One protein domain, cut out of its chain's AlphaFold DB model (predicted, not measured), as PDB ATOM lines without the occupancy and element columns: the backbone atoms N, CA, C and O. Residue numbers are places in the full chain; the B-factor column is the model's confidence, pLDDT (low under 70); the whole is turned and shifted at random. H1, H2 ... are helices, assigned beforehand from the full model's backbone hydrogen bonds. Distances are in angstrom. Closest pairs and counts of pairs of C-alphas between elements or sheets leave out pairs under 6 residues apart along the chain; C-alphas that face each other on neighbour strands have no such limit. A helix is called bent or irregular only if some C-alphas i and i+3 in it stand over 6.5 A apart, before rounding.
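AT A GLANCE: This is residues 697 to 802 of the 914 residues of an uncharacterized protein of Corynebacterium marinum DSM 44953 (UniProt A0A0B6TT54). Two long helices, H7 and H9, run side by side in opposite directions through a compact cluster of helices. H1 and H2 pack on H9 on one side of this pair, and on the other side H4 packs on H7 and H6 on H9, with H5 near both long helices. The kinked helix H3, the longest by residues, runs along the outside of the cluster, where H1 packs on its residues 726 to 730, and H8 packs on residues 771 to 775 of H7. The printed part has 106 residues with nine named helices, H1 to H9 in chain order, and no named strand; the class is all helix. The radius of gyration of the C-alphas is 12.7 A, and the outline is rounded, 33 by 29 by 27 A.

HOW THE PARTS SIT: H1, residues 697 to 700, touches residues 726 to 730 of H3, residues 716 to 733; the closest C-alphas, of Leu 699 and Val 729, are 6.5 A apart. H2, residues 703 to 707, touches residues 791 to 796 of the hub H9, residues 790 to 802, with the C-alphas of Val 703 and Val 792 closest at 6.0 A. H1 also touches H9, Leu 700 to Leu 795, 6.5 A between C-alphas. H3 is apart from H9. H4, residues 738 to 742, touches residues 763 to 770 of H7, residues 761 to 777; the closest C-alphas, of Trp 738 and Ala 766, are 4.7 A apart. H5, residues 747 to 751, is close to H7 but not clearly touching, with the C-alphas of Leu 750 and Ala 767 closest at 6.7 A. H6, residues 753 to 756, touches residues 793 to 797 of H9, closest at the C-alphas of Val 756 and Trp 794, 6.7 A. H7 touches H9 with residues 761 to 768 at a shallow tilt of 27 degrees, opposite ways; the C-alphas of Ala 764 and Trp 794 are closest, 5.2 A apart. H8, residues 781 to 787, touches H7 at a steep tilt of 58 degrees, opposite ways, with the C-alphas of Glu 775 and Gln 781 closest at 5.2 A. H8 only just touches residues 716 to 723 of H3, with 3 pairs of C-alphas within 8 A, Glu 716 and Leu 783 closest at 6.7 A, about perpendicular at 75 degrees. Every O i to N i+4 pair is within hydrogen-bond range in H2, H4, H5, H8 and H9, against 9 of 14 in H3 and 11 of 13 in H7; H1 and H6 are too short for such a pair.

IN THESE COORDINATES: H1 begins at C-alpha 697, (217.014, 146.604, 238.175). H3 spans 23.9 A, has a kink of 44 degrees near residue 723 and is irregular, with C-alphas 718 and 721 8.1 A apart. H7 spans 25.2 A from C-alpha 761 at (221.247, 144.811, 225.355). H9 spans 18.8 A and ends at C-alpha 802, (224.748, 145.860, 232.840).

THE WHOLE: The two C-alphas farthest apart, of Gly 713 and Asp 737, are 34.2 A apart. The printed part has no cut. The link from H2 to H3 is short, the other links are tight, and no link is long. Mean pLDDT of the printed part is 86.2; residue 744 alone is under 70.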
ATOM      1  N   THR A 697     217.389 147.301 236.922       81.94
ATOM      2  CA  THR A 697     217.014 146.604 238.175       81.94
ATOM      3  C   THR A 697     215.528 146.236 238.227       81.94
ATOM      4  O   THR A 697     215.191 145.091 238.529       81.94
ATOM      5  N   GLU A 698     214.639 147.162 237.851       82.56
ATOM      6  CA  GLU A 698     213.189 146.910 237.826       82.56
ATOM      7  C   GLU A 698     212.776 145.853 236.797       82.56
ATOM      8  O   GLU A 698     211.759 145.196 236.980       82.56
ATOM      9  N   LEU A 699     213.545 145.664 235.723       86.88
ATOM     10  CA  LEU A 699     213.294 144.615 234.736       86.88
ATOM     11  C   LEU A 699     213.857 143.260 235.202       86.88
ATOM     12  O   LEU A 699     213.239 142.216 235.005       86.88
ATOM     13  N   LEU A 700     215.024 143.266 235.848       86.88
ATOM     14  CA  LEU A 700     215.730 142.051 236.261       86.88
ATOM     15  C   LEU A 700     215.110 141.370 237.490       86.88
ATOM     16  O   LEU A 700     215.349 140.180 237.710       86.88
ATOM     17  N   LYS A 701     214.264 142.066 238.261       85.25
ATOM     18  CA  LYS A 701     213.538 141.471 239.400       85.25
ATOM     19  C   LYS A 701     212.630 140.294 239.008       85.25
ATOM     20  O   LYS A 701     212.373 139.433 239.843       85.25
ATOM     21  N   PHE A 702     212.186 140.219 237.748       88.50
ATOM     22  CA  PHE A 702     211.313 139.151 237.243       88.50
ATOM     23  C   PHE A 702     212.045 137.839 236.927       88.50
ATOM     24  O   PHE A 702     211.402 136.790 236.863       88.50
ATOM     25  N   VAL A 703     213.374 137.874 236.758       86.44
ATOM     26  CA  VAL A 703     214.179 136.704 236.361       86.44
ATOM     27  C   VAL A 703     213.910 135.482 237.244       86.44
ATOM     28  O   VAL A 703     213.550 134.449 236.683       86.44
ATOM     29  N   PRO A 704     213.978 135.558 238.590       81.31
ATOM     30  CA  PRO A 704     213.809 134.366 239.418       81.31
ATOM     31  C   PRO A 704     212.408 133.750 239.300       81.31
ATOM     32  O   PRO A 704     212.256 132.532 239.381       81.31
ATOM     33  N   GLN A 705     211.370 134.570 239.096       83.12
ATOM     34  CA  GLN A 705     210.011 134.056 238.912       83.12
ATOM     35  C   GLN A 705     209.853 133.352 237.566       83.12
ATOM     36  O   GLN A 705     209.285 132.264 237.522       83.12
ATOM     37  N   PHE A 706     210.391 133.923 236.486       88.94
ATOM     38  CA  PHE A 706     210.390 133.266 235.178       88.94
ATOM     39  C   PHE A 706     211.213 131.978 235.187       88.94
ATOM     40  O   PHE A 706     210.764 130.973 234.645       88.94
ATOM     41  N   GLU A 707     212.357 131.968 235.874       84.44
ATOM     42  CA  GLU A 707     213.149 130.757 236.086       84.44
ATOM     43  C   GLU A 707     212.329 129.667 236.779       84.44
ATOM     44  O   GLU A 707     212.354 128.525 236.339       84.44
ATOM     45  N   SER A 708     211.540 130.003 237.804       80.50
ATOM     46  CA  SER A 708     210.703 129.027 238.522       80.50
ATOM     47  C   SER A 708     209.571 128.404 237.689       80.50
ATOM     48  O   SER A 708     208.940 127.445 238.134       80.50
ATOM     49  N   LEU A 709     209.290 128.961 236.508       83.94
ATOM     50  CA  LEU A 709     208.260 128.496 235.578       83.94
ATOM     51  C   LEU A 709     208.847 127.728 234.385       83.94
ATOM     52  O   LEU A 709     208.096 127.107 233.629       83.94
ATOM     53  N   GLU A 710     210.167 127.734 234.210       84.69
ATOM     54  CA  GLU A 710     210.828 127.017 233.123       84.69
ATOM     55  C   GLU A 710     210.642 125.499 233.270       84.69
ATOM     56  O   GLU A 710     210.860 124.928 234.339       84.69
ATOM     57  N   GLY A 711     210.210 124.836 232.194       78.31
ATOM     58  CA  GLY A 711     209.939 123.397 232.187       78.31
ATOM     59  C   GLY A 711     208.714 122.959 233.001       78.31
ATOM     60  O   GLY A 711     208.510 121.760 233.178       78.31
ATOM     61  N   THR A 712     207.902 123.899 233.497       81.00
ATOM     62  CA  THR A 712     206.682 123.601 234.267       81.00
ATOM     63  C   THR A 712     205.445 123.449 233.375       81.00
ATOM     64  O   THR A 712     205.410 123.938 232.245       81.00
ATOM     65  N   GLY A 713     204.390 122.820 233.906       77.00
ATOM     66  CA  GLY A 713     203.068 122.713 233.275       77.00
ATOM     67  C   GLY A 713     202.181 123.950 233.471       77.00
ATOM     68  O   GLY A 713     200.955 123.823 233.492       77.00
ATOM     69  N   ALA A 714     202.779 125.130 233.683       83.06
ATOM     70  CA  ALA A 714     202.059 126.372 233.950       83.06
ATOM     71  C   ALA A 714     201.078 126.733 232.822       83.06
ATOM     72  O   ALA A 714     201.357 126.543 231.637       83.06
ATOM     73  N   SER A 715     199.926 127.280 233.202       81.50
ATOM     74  CA  SER A 715     198.856 127.696 232.294       81.50
ATOM     75  C   SER A 715     198.773 129.218 232.152       81.50
ATOM     76  O   SER A 715     199.360 129.968 232.931       81.50
ATOM     77  N   GLU A 716     197.993 129.697 231.178       79.75
ATOM     78  CA  GLU A 716     197.728 131.132 230.991       79.75
ATOM     79  C   GLU A 716     197.185 131.795 232.263       79.75
ATOM     80  O   GLU A 716     197.616 132.891 232.612       79.75
ATOM     81  N   SER A 717     196.306 131.099 232.994       71.06
ATOM     82  CA  SER A 717     195.747 131.580 234.260       71.06
ATOM     83  C   SER A 717     196.784 131.731 235.374       71.06
ATOM     84  O   SER A 717     196.586 132.550 236.264       71.06
ATOM     85  N   ASP A 718     197.892 130.984 235.335       74.56
ATOM     86  CA  ASP A 718     198.900 131.029 236.400       74.56
ATOM     87  C   ASP A 718     199.805 132.262 236.317       74.56
ATOM     88  O   ASP A 718     200.459 132.597 237.301       74.56
ATOM     89  N   ILE A 719     199.850 132.944 235.164       82.06
ATOM     90  CA  ILE A 719     200.786 134.052 234.925       82.06
ATOM     91  C   ILE A 719     200.107 135.373 234.548       82.06
ATOM     92  O   ILE A 719     200.787 136.277 234.064       82.06
ATOM     93  N   VAL A 720     198.789 135.502 234.732       80.38
ATOM     94  CA  VAL A 720     198.026 136.706 234.345       80.38
ATOM     95  C   VAL A 720     198.589 137.963 235.012       80.38
ATOM     96  O   VAL A 720     198.955 138.914 234.319       80.38
ATOM     97  N   GLU A 721     198.713 137.947 236.342       76.88
ATOM     98  CA  GLU A 721     199.227 139.080 237.124       76.88
ATOM     99  C   GLU A 721     200.691 139.366 236.798       76.88
ATOM    100  O   GLU A 721     201.047 140.492 236.454       76.88
ATOM    101  N   LEU A 722     201.520 138.319 236.799       84.06
ATOM    102  CA  LEU A 722     202.942 138.411 236.487       84.06
ATOM    103  C   LEU A 722     203.189 139.004 235.088       84.06
ATOM    104  O   LEU A 722     204.067 139.845 234.897       84.06
ATOM    105  N   ARG A 723     202.383 138.612 234.094       88.81
ATOM    106  CA  ARG A 723     202.432 139.164 232.735       88.81
ATOM    107  C   ARG A 723     202.020 140.631 232.708       88.81
ATOM    108  O   ARG A 723     202.644 141.412 231.990       88.81
ATOM    109  N   ALA A 724     200.963 141.003 233.429       84.81
ATOM    110  CA  ALA A 724     200.506 142.387 233.506       84.81
ATOM    111  C   ALA A 724     201.568 143.287 234.160       84.81
ATOM    112  O   ALA A 724     201.904 144.330 233.594       84.81
ATOM    113  N   GLU A 725     202.157 142.842 235.275       86.00
ATOM    114  CA  GLU A 725     203.245 143.538 235.969       86.00
ATOM    115  C   GLU A 725     204.462 143.704 235.047       86.00
ATOM    116  O   GLU A 725     204.927 144.825 234.821       86.00
ATOM    117  N   PHE A 726     204.920 142.609 234.426       91.38
ATOM    118  CA  PHE A 726     206.054 142.636 233.504       91.38
ATOM    119  C   PHE A 726     205.811 143.586 232.330       91.38
ATOM    120  O   PHE A 726     206.687 144.374 231.993       91.38
ATOM    121  N   ARG A 727     204.620 143.567 231.716       88.81
ATOM    122  CA  ARG A 727     204.278 144.481 230.611       88.81
ATOM    123  C   ARG A 727     204.309 145.945 231.044       88.81
ATOM    124  O   ARG A 727     204.791 146.776 230.275       88.81
ATOM    125  N   GLY A 728     203.802 146.251 232.239       86.62
ATOM    126  CA  GLY A 728     203.826 147.601 232.799       86.62
ATOM    127  C   GLY A 728     205.251 148.110 233.007       86.62
ATOM    128  O   GLY A 728     205.559 149.241 232.636       86.62
ATOM    129  N   VAL A 729     206.140 147.258 233.525       88.12
ATOM    130  CA  VAL A 729     207.554 147.604 233.727       88.12
ATOM    131  C   VAL A 729     208.316 147.681 232.403       88.12
ATOM    132  O   VAL A 729     209.030 148.655 232.162       88.12
ATOM    133  N   PHE A 730     208.148 146.685 231.529       92.19
ATOM    134  CA  PHE A 730     208.856 146.574 230.252       92.19
ATOM    135  C   PHE A 730     208.545 147.734 229.296       92.19
ATOM    136  O   PHE A 730     209.395 148.086 228.485       92.19
ATOM    137  N   GLY A 731     207.381 148.383 229.424       87.81
ATOM    138  CA  GLY A 731     207.036 149.578 228.643       87.81
ATOM    139  C   GLY A 731     208.055 150.723 228.748       87.81
ATOM    140  O   GLY A 731     208.174 151.513 227.819       87.81
ATOM    141  N   ASN A 732     208.837 150.788 229.832       88.38
ATOM    142  CA  ASN A 732     209.903 151.783 230.001       88.38
ATOM    143  C   ASN A 732     211.212 151.431 229.262       88.38
ATOM    144  O   ASN A 732     212.139 152.238 229.264       88.38
ATOM    145  N   TYR A 733     211.303 150.240 228.659       91.44
ATOM    146  CA  TYR A 733     212.513 149.682 228.041       91.44
ATOM    147  C   TYR A 733     212.305 149.305 226.563       91.44
ATOM    148  O   TYR A 733     213.054 148.497 226.012       91.44
ATOM    149  N   GLU A 734     211.271 149.848 225.916       89.38
ATOM    150  CA  GLU A 734     210.980 149.570 224.508       89.38
ATOM    151  C   GLU A 734     212.032 150.167 223.562       89.38
ATOM    152  O   GLU A 734     212.554 151.260 223.772       89.38
ATOM    153  N   VAL A 735     212.313 149.439 222.483       89.50
ATOM    154  CA  VAL A 735     213.255 149.804 221.423       89.50
ATOM    155  C   VAL A 735     212.473 150.250 220.183       89.50
ATOM    156  O   VAL A 735     211.679 149.485 219.635       89.50
ATOM    157  N   GLU A 736     212.703 151.480 219.710       83.62
ATOM    158  CA  GLU A 736     211.930 152.079 218.605       83.62
ATOM    159  C   GLU A 736     212.040 151.297 217.277       83.62
ATOM    160  O   GLU A 736     211.020 151.045 216.639       83.62
ATOM    161  N   ASP A 737     213.243 150.857 216.879       86.62
ATOM    162  CA  ASP A 737     213.490 150.083 215.640       86.62
ATOM    163  C   ASP A 737     213.729 148.584 215.908       86.62
ATOM    164  O   ASP A 737     214.589 147.934 215.312       86.62
ATOM    165  N   TRP A 738     212.972 147.994 216.838       88.56
ATOM    166  CA  TRP A 738     213.126 146.570 217.166       88.56
ATOM    167  C   TRP A 738     212.897 145.653 215.953       88.56
ATOM    168  O   TRP A 738     213.538 144.609 215.844       88.56
ATOM    169  N   GLN A 739     212.017 146.051 215.025       86.75
ATOM    170  CA  GLN A 739     211.712 145.288 213.813       86.75
ATOM    171  C   GLN A 739     212.937 145.175 212.908       86.75
ATOM    172  O   GLN A 739     213.212 144.077 212.432       86.75
ATOM    173  N   GLY A 740     213.694 146.261 212.713       85.12
ATOM    174  CA  GLY A 740     214.948 146.237 211.959       85.12
ATOM    175  C   GLY A 740     216.011 145.345 212.604       85.12
ATOM    176  O   GLY A 740     216.743 144.656 211.894       85.12
ATOM    177  N   ILE A 741     216.041 145.291 213.940       84.00
ATOM    178  CA  ILE A 741     216.999 144.492 214.722       84.00
ATOM    179  C   ILE A 741     216.726 142.983 214.598       84.00
ATOM    180  O   ILE A 741     217.666 142.196 214.487       84.00
ATOM    181  N   VAL A 742     215.453 142.559 214.572       84.38
ATOM    182  CA  VAL A 742     215.082 141.127 214.506       84.38
ATOM    183  C   VAL A 742     214.666 140.637 213.113       84.38
ATOM    184  O   VAL A 742     214.452 139.439 212.940       84.38
ATOM    185  N   ALA A 743     214.583 141.517 212.106       70.94
ATOM    186  CA  ALA A 743     214.008 141.249 210.775       70.94
ATOM    187  C   ALA A 743     214.557 140.011 210.036       70.94
ATOM    188  O   ALA A 743     213.908 139.513 209.116       70.94
ATOM    189  N   SER A 744     215.742 139.514 210.398       66.00
ATOM    190  CA  SER A 744     216.397 138.373 209.752       66.00
ATOM    191  C   SER A 744     216.406 137.077 210.573       66.00
ATOM    192  O   SER A 744     217.055 136.121 210.148       66.00
ATOM    193  N   ARG A 745     215.764 137.028 211.749       78.31
ATOM    194  CA  ARG A 745     215.808 135.873 212.665       78.31
ATOM    195  C   ARG A 745     214.391 135.450 213.063       78.31
ATOM    196  O   ARG A 745     213.567 136.284 213.424       78.31
ATOM    197  N   ASP A 746     214.097 134.154 212.989       83.31
ATOM    198  CA  ASP A 746     212.851 133.602 213.528       83.31
ATOM    199  C   ASP A 746     212.953 133.376 215.049       83.31
ATOM    200  O   ASP A 746     214.029 133.492 215.640       83.31
ATOM    201  N   TYR A 747     211.826 133.062 215.701       85.12
ATOM    202  CA  TYR A 747     211.796 132.839 217.153       85.12
ATOM    203  C   TYR A 747     212.776 131.741 217.583       85.12
ATOM    204  O   TYR A 747     213.485 131.909 218.567       85.12
ATOM    205  N   THR A 748     212.852 130.636 216.835       84.44
ATOM    206  CA  THR A 748     213.740 129.509 217.151       84.44
ATOM    207  C   THR A 748     215.208 129.928 217.139       84.44
ATOM    208  O   THR A 748     215.954 129.542 218.033       84.44
ATOM    209  N   THR A 749     215.607 130.766 216.182       85.69
ATOM    210  CA  THR A 749     216.958 131.334 216.113       85.69
ATOM    211  C   THR A 749     217.212 132.309 217.261       85.69
ATOM    212  O   THR A 749     218.272 132.279 217.870       85.69
ATOM    213  N   LEU A 750     216.249 133.171 217.597       86.62
ATOM    214  CA  LEU A 750     216.397 134.136 218.696       86.62
ATOM    215  C   LEU A 750     216.395 133.481 220.086       86.62
ATOM    216  O   LEU A 750     216.952 134.043 221.027       86.62
ATOM    217  N   ALA A 751     215.761 132.319 220.217       85.56
ATOM    218  CA  ALA A 751     215.691 131.524 221.440       85.56
ATOM    219  C   ALA A 751     216.929 130.634 221.665       85.56
ATOM    220  O   ALA A 751     217.139 130.165 222.790       85.56
ATOM    221  N   ASP A 752     217.724 130.395 220.616       84.81
ATOM    222  CA  ASP A 752     218.895 129.520 220.641       84.81
ATOM    223  C   ASP A 752     219.978 130.044 221.610       84.81
ATOM    224  O   ASP A 752     220.416 131.191 221.486       84.81
ATOM    225  N   PRO A 753     220.457 129.225 222.569       82.56
ATOM    226  CA  PRO A 753     221.414 129.673 223.580       82.56
ATOM    227  C   PRO A 753     222.724 130.246 223.022       82.56
ATOM    228  O   PRO A 753     223.275 131.174 223.619       82.56
ATOM    229  N   LEU A 754     223.234 129.721 221.899       80.88
ATOM    230  CA  LEU A 754     224.470 130.223 221.286       80.88
ATOM    231  C   LEU A 754     224.248 131.606 220.679       80.88
ATOM    232  O   LEU A 754     225.077 132.496 220.848       80.88
ATOM    233  N   THR A 755     223.098 131.792 220.038       83.44
ATOM    234  CA  THR A 755     222.686 133.070 219.462       83.44
ATOM    235  C   THR A 755     222.495 134.138 220.547       83.44
ATOM    236  O   THR A 755     223.017 135.246 220.418       83.44
ATOM    237  N   VAL A 756     221.837 133.806 221.666       85.38
ATOM    238  CA  VAL A 756     221.626 134.747 222.786       85.38
ATOM    239  C   VAL A 756     222.943 135.198 223.432       85.38
ATOM    240  O   VAL A 756     223.062 136.351 223.851       85.38
ATOM    241  N   ALA A 757     223.959 134.331 223.483       81.56
ATOM    242  CA  ALA A 757     225.264 134.667 224.059       81.56
ATOM    243  C   ALA A 757     225.997 135.800 223.309       81.56
ATOM    244  O   ALA A 757     226.891 136.442 223.876       81.56
ATOM    245  N   GLU A 758     225.621 136.070 222.057       85.88
ATOM    246  CA  GLU A 758     226.183 137.140 221.230       85.88
ATOM    247  C   GLU A 758     225.372 138.444 221.283       85.88
ATOM    248  O   GLU A 758     225.870 139.474 220.833       85.88
ATOM    249  N   PHE A 759     224.173 138.444 221.879       89.44
ATOM    250  CA  PHE A 759     223.297 139.619 221.886       89.44
ATOM    251  C   PHE A 759     223.909 140.812 222.624       89.44
ATOM    252  O   PHE A 759     224.535 140.666 223.682       89.44
ATOM    253  N   THR A 760     223.653 141.998 222.080       90.94
ATOM    254  CA  THR A 760     223.676 143.289 222.778       90.94
ATOM    255  C   THR A 760     222.436 143.462 223.669       90.94
ATOM    256  O   THR A 760     221.470 142.705 223.571       90.94
ATOM    257  N   VAL A 761     222.435 144.480 224.541       89.50
ATOM    258  CA  VAL A 761     221.247 144.811 225.355       89.50
ATOM    259  C   VAL A 761     220.048 145.140 224.457       89.50
ATOM    260  O   VAL A 761     218.953 144.644 224.693       89.50
ATOM    261  N   GLU A 762     220.264 145.910 223.388       91.12
ATOM    262  CA  GLU A 762     219.225 146.298 222.424       91.12
ATOM    263  C   GLU A 762     218.649 145.088 221.672       91.12
ATOM    264  O   GLU A 762     217.434 144.992 221.524       91.12
ATOM    265  N   GLU A 763     219.481 144.121 221.265       91.06
ATOM    266  CA  GLU A 763     219.015 142.873 220.637       91.06
ATOM    267  C   GLU A 763     218.196 141.998 221.592       91.06
ATOM    268  O   GLU A 763     217.174 141.440 221.188       91.06
ATOM    269  N   ALA A 764     218.599 141.898 222.863       92.06
ATOM    270  CA  ALA A 764     217.840 141.159 223.869       92.06
ATOM    271  C   ALA A 764     216.467 141.804 224.131       92.06
ATOM    272  O   ALA A 764     215.451 141.109 224.156       92.06
ATOM    273  N   LEU A 765     216.410 143.136 224.255       94.19
ATOM    274  CA  LEU A 765     215.150 143.873 224.405       94.19
ATOM    275  C   LEU A 765     214.271 143.766 223.146       94.19
ATOM    276  O   LEU A 765     213.058 143.582 223.256       94.19
ATOM    277  N   ALA A 766     214.867 143.797 221.950       92.88
ATOM    278  CA  ALA A 766     214.145 143.627 220.690       92.88
ATOM    279  C   ALA A 766     213.528 142.220 220.549       92.88
ATOM    280  O   ALA A 766     212.396 142.090 220.075       92.88
ATOM    281  N   ALA A 767     214.210 141.167 221.021       92.94
ATOM    282  CA  ALA A 767     213.650 139.814 221.078       92.94
ATOM    283  C   ALA A 767     212.424 139.733 222.013       92.94
ATOM    284  O   ALA A 767     211.403 139.139 221.656       92.94
ATOM    285  N   ILE A 768     212.465 140.413 223.166       94.12
ATOM    286  CA  ILE A 768     211.314 140.506 224.081       94.12
ATOM    287  C   ILE A 768     210.146 141.268 223.422       94.12
ATOM    288  O   ILE A 768     208.989 140.846 223.526       94.12
ATOM    289  N   MET A 769     210.422 142.348 222.677       92.00
ATOM    290  CA  MET A 769     209.399 143.080 221.910       92.00
ATOM    291  C   MET A 769     208.747 142.236 220.809       92.00
ATOM    292  O   MET A 769     207.540 142.364 220.567       92.00
ATOM    293  N   MET A 770     209.509 141.343 220.176       91.25
ATOM    294  CA  MET A 770     208.962 140.384 219.219       91.25
ATOM    295  C   MET A 770     207.921 139.485 219.888       91.25
ATOM    296  O   MET A 770     206.813 139.361 219.368       91.25
ATOM    297  N   VAL A 771     208.224 138.921 221.064       91.12
ATOM    298  CA  VAL A 771     207.262 138.104 221.826       91.12
ATOM    299  C   VAL A 771     206.034 138.919 222.223       91.12
ATOM    300  O   VAL A 771     204.912 138.451 222.032       91.12
ATOM    301  N   LYS A 772     206.218 140.159 222.696       89.38
ATOM    302  CA  LYS A 772     205.106 141.069 223.015       89.38
ATOM    303  C   LYS A 772     204.174 141.273 221.814       89.38
ATOM    304  O   LYS A 772     202.958 141.267 221.981       89.38
ATOM    305  N   THR A 773     204.733 141.439 220.617       87.19
ATOM    306  CA  THR A 773     203.954 141.630 219.385       87.19
ATOM    307  C   THR A 773     203.270 140.337 218.953       87.19
ATOM    308  O   THR A 773     202.074 140.345 218.664       87.19
ATOM    309  N   LEU A 774     203.991 139.212 218.959       87.56
ATOM    310  CA  LEU A 774     203.438 137.904 218.609       87.56
ATOM    311  C   LEU A 774     202.264 137.517 219.506       87.56
ATOM    312  O   LEU A 774     201.267 137.019 219.002       87.56
ATOM    313  N   GLU A 775     202.344 137.812 220.799       87.50
ATOM    314  CA  GLU A 775     201.283 137.560 221.774       87.50
ATOM    315  C   GLU A 775     199.955 138.252 221.413       87.50
ATOM    316  O   GLU A 775     198.887 137.721 221.704       87.50
ATOM    317  N   THR A 776     199.994 139.410 220.738       84.88
ATOM    318  CA  THR A 776     198.771 140.089 220.262       84.88
ATOM    319  C   THR A 776     198.120 139.391 219.067       84.88
ATOM    320  O   THR A 776     196.918 139.530 218.855       84.88
ATOM    321  N   MET A 777     198.901 138.640 218.286       85.19
ATOM    322  CA  MET A 777     198.434 137.916 217.100       85.19
ATOM    323  C   MET A 777     198.082 136.457 217.418       85.19
ATOM    324  O   MET A 777     197.153 135.896 216.842       85.19
ATOM    325  N   LEU A 778     198.845 135.847 218.322       86.12
ATOM    326  CA  LEU A 778     198.797 134.448 218.727       86.12
ATOM    327  C   LEU A 778     198.921 134.400 220.260       86.12
ATOM    328  O   LEU A 778     200.040 134.391 220.771       86.12
ATOM    329  N   PRO A 779     197.804 134.374 221.004       85.69
ATOM    330  CA  PRO A 779     197.842 134.286 222.462       85.69
ATOM    331  C   PRO A 779     198.643 133.069 222.957       85.69
ATOM    332  O   PRO A 779     198.555 131.985 222.374       85.69
ATOM    333  N   GLY A 780     199.421 133.246 224.028       86.88
ATOM    334  CA  GLY A 780     200.213 132.192 224.676       86.88
ATOM    335  C   GLY A 780     201.691 132.116 224.272       86.88
ATOM    336  O   GLY A 780     202.426 131.278 224.798       86.88
ATOM    337  N   GLN A 781     202.174 132.992 223.382       91.06
ATOM    338  CA  GLN A 781     203.607 133.072 223.068       91.06
ATOM    339  C   GLN A 781     204.432 133.585 224.251       91.06
ATOM    340  O   GLN A 781     205.564 133.144 224.441       91.06
ATOM    341  N   PHE A 782     203.876 134.480 225.072       92.81
ATOM    342  CA  PHE A 782     204.561 134.969 226.267       92.81
ATOM    343  C   PHE A 782     204.816 133.836 227.269       92.81
ATOM    344  O   PHE A 782     205.959 133.633 227.678       92.81
ATOM    345  N   LEU A 783     203.783 133.048 227.596       90.88
ATOM    346  CA  LEU A 783     203.915 131.873 228.461       90.88
ATOM    347  C   LEU A 783     204.932 130.882 227.895       90.88
ATOM    348  O   LEU A 783     205.827 130.456 228.617       90.88
ATOM    349  N   LYS A 784     204.840 130.583 226.594       90.31
ATOM    350  CA  LYS A 784     205.777 129.687 225.910       90.31
ATOM    351  C   LYS A 784     207.231 130.140 226.067       90.31
ATOM    352  O   LYS A 784     208.082 129.318 226.381       90.31
ATOM    353  N   SER A 785     207.503 131.437 225.909       92.25
ATOM    354  CA  SER A 785     208.860 131.983 226.056       92.25
ATOM    355  C   SER A 785     209.421 131.917 227.474       92.25
ATOM    356  O   SER A 785     210.634 131.953 227.662       92.25
ATOM    357  N   ILE A 786     208.550 131.829 228.481       91.56
ATOM    358  CA  ILE A 786     208.951 131.611 229.870       91.56
ATOM    359  C   ILE A 786     209.194 130.119 230.102       91.56
ATOM    360  O   ILE A 786     210.250 129.744 230.605       91.56
ATOM    361  N   THR A 787     208.253 129.259 229.703       86.88
ATOM    362  CA  THR A 787     208.335 127.814 229.961       86.88
ATOM    363  C   THR A 787     209.446 127.125 229.163       86.88
ATOM    364  O   THR A 787     210.009 126.151 229.654       86.88
ATOM    365  N   ASP A 788     209.830 127.648 227.991       87.31
ATOM    366  CA  ASP A 788     210.991 127.189 227.204       87.31
ATOM    367  C   ASP A 788     212.332 127.873 227.587       87.31
ATOM    368  O   ASP A 788     213.393 127.594 227.008       87.31
ATOM    369  N   GLY A 789     212.291 128.793 228.556       87.56
ATOM    370  CA  GLY A 789     213.443 129.507 229.109       87.56
ATOM    371  C   GLY A 789     214.012 130.635 228.241       87.56
ATOM    372  O   GLY A 789     215.020 131.236 228.616       87.56
ATOM    373  N   SER A 790     213.425 130.953 227.084       91.44
ATOM    374  CA  SER A 790     213.966 131.979 226.172       91.44
ATOM    375  C   SER A 790     213.939 133.376 226.792       91.44
ATOM    376  O   SER A 790     214.943 134.086 226.756       91.44
ATOM    377  N   MET A 791     212.831 133.734 227.446       94.38
ATOM    378  CA  MET A 791     212.661 135.001 228.162       94.38
ATOM    379  C   MET A 791     213.728 135.179 229.250       94.38
ATOM    380  O   MET A 791     214.351 136.235 229.357       94.38
ATOM    381  N   VAL A 792     213.977 134.119 230.026       90.06
ATOM    382  CA  VAL A 792     215.009 134.088 231.072       90.06
ATOM    383  C   VAL A 792     216.391 134.317 230.470       90.06
ATOM    384  O   VAL A 792     217.144 135.149 230.974       90.06
ATOM    385  N   ARG A 793     216.730 133.621 229.375       92.56
ATOM    386  CA  ARG A 793     218.024 133.778 228.692       92.56
ATOM    387  C   ARG A 793     218.251 135.222 228.234       92.56
ATOM    388  O   ARG A 793     219.333 135.758 228.462       92.56
ATOM    389  N   TRP A 794     217.242 135.872 227.651       94.56
ATOM    390  CA  TRP A 794     217.354 137.270 227.219       94.56
ATOM    391  C   TRP A 794     217.535 138.238 228.393       94.56
ATOM    392  O   TRP A 794     218.394 139.115 228.335       94.56
ATOM    393  N   LEU A 795     216.785 138.071 229.485       92.19
ATOM    394  CA  LEU A 795     216.915 138.932 230.665       92.19
ATOM    395  C   LEU A 795     218.246 138.728 231.400       92.19
ATOM    396  O   LEU A 795     218.898 139.705 231.767       92.19
ATOM    397  N   ASN A 796     218.694 137.480 231.558       88.12
ATOM    398  CA  ASN A 796     220.013 137.183 232.118       88.12
ATOM    399  C   ASN A 796     221.125 137.796 231.261       88.12
ATOM    400  O   ASN A 796     222.085 138.344 231.801       88.12
ATOM    401  N   ARG A 797     220.958 137.817 229.935       90.62
ATOM    402  CA  ARG A 797     221.890 138.508 229.047       90.62
ATOM    403  C   ARG A 797     221.933 140.021 229.290       90.62
ATOM    404  O   ARG A 797     223.015 140.606 229.300       90.62
ATOM    405  N   VAL A 798     220.788 140.663 229.536       89.25
ATOM    406  CA  VAL A 798     220.748 142.081 229.936       89.25
ATOM    407  C   VAL A 798     221.481 142.293 231.265       89.25
ATOM    408  O   VAL A 798     222.266 143.235 231.377       89.25
ATOM    409  N   ALA A 799     221.290 141.413 232.252       85.06
ATOM    410  CA  ALA A 799     221.987 141.495 233.538       85.06
ATOM    411  C   ALA A 799     223.512 141.394 233.378       85.06
ATOM    412  O   ALA A 799     224.246 142.252 233.870       85.06
ATOM    413  N   GLU A 800     223.989 140.400 232.621       82.69
ATOM    414  CA  GLU A 800     225.417 140.183 232.349       82.69
ATOM    415  C   GLU A 800     226.111 141.416 231.762       82.69
ATOM    416  O   GLU A 800     227.268 141.692 232.082       82.69
ATOM    417  N   LEU A 801     225.415 142.146 230.888       83.12
ATOM    418  CA  LEU A 801     225.957 143.312 230.194       83.12
ATOM    419  C   LEU A 801     225.867 144.607 231.016       83.12
ATOM    420  O   LEU A 801     226.489 145.599 230.635       83.12
ATOM    421  N   THR A 802     225.103 144.624 232.114       76.62
ATOM    422  CA  THR A 802     224.748 145.860 232.840       76.62
ATOM    423  C   THR A 802     225.193 145.890 234.308       76.62
ATOM    424  O   THR A 802     225.142 146.953 234.926       76.62
TER     425      THR A 802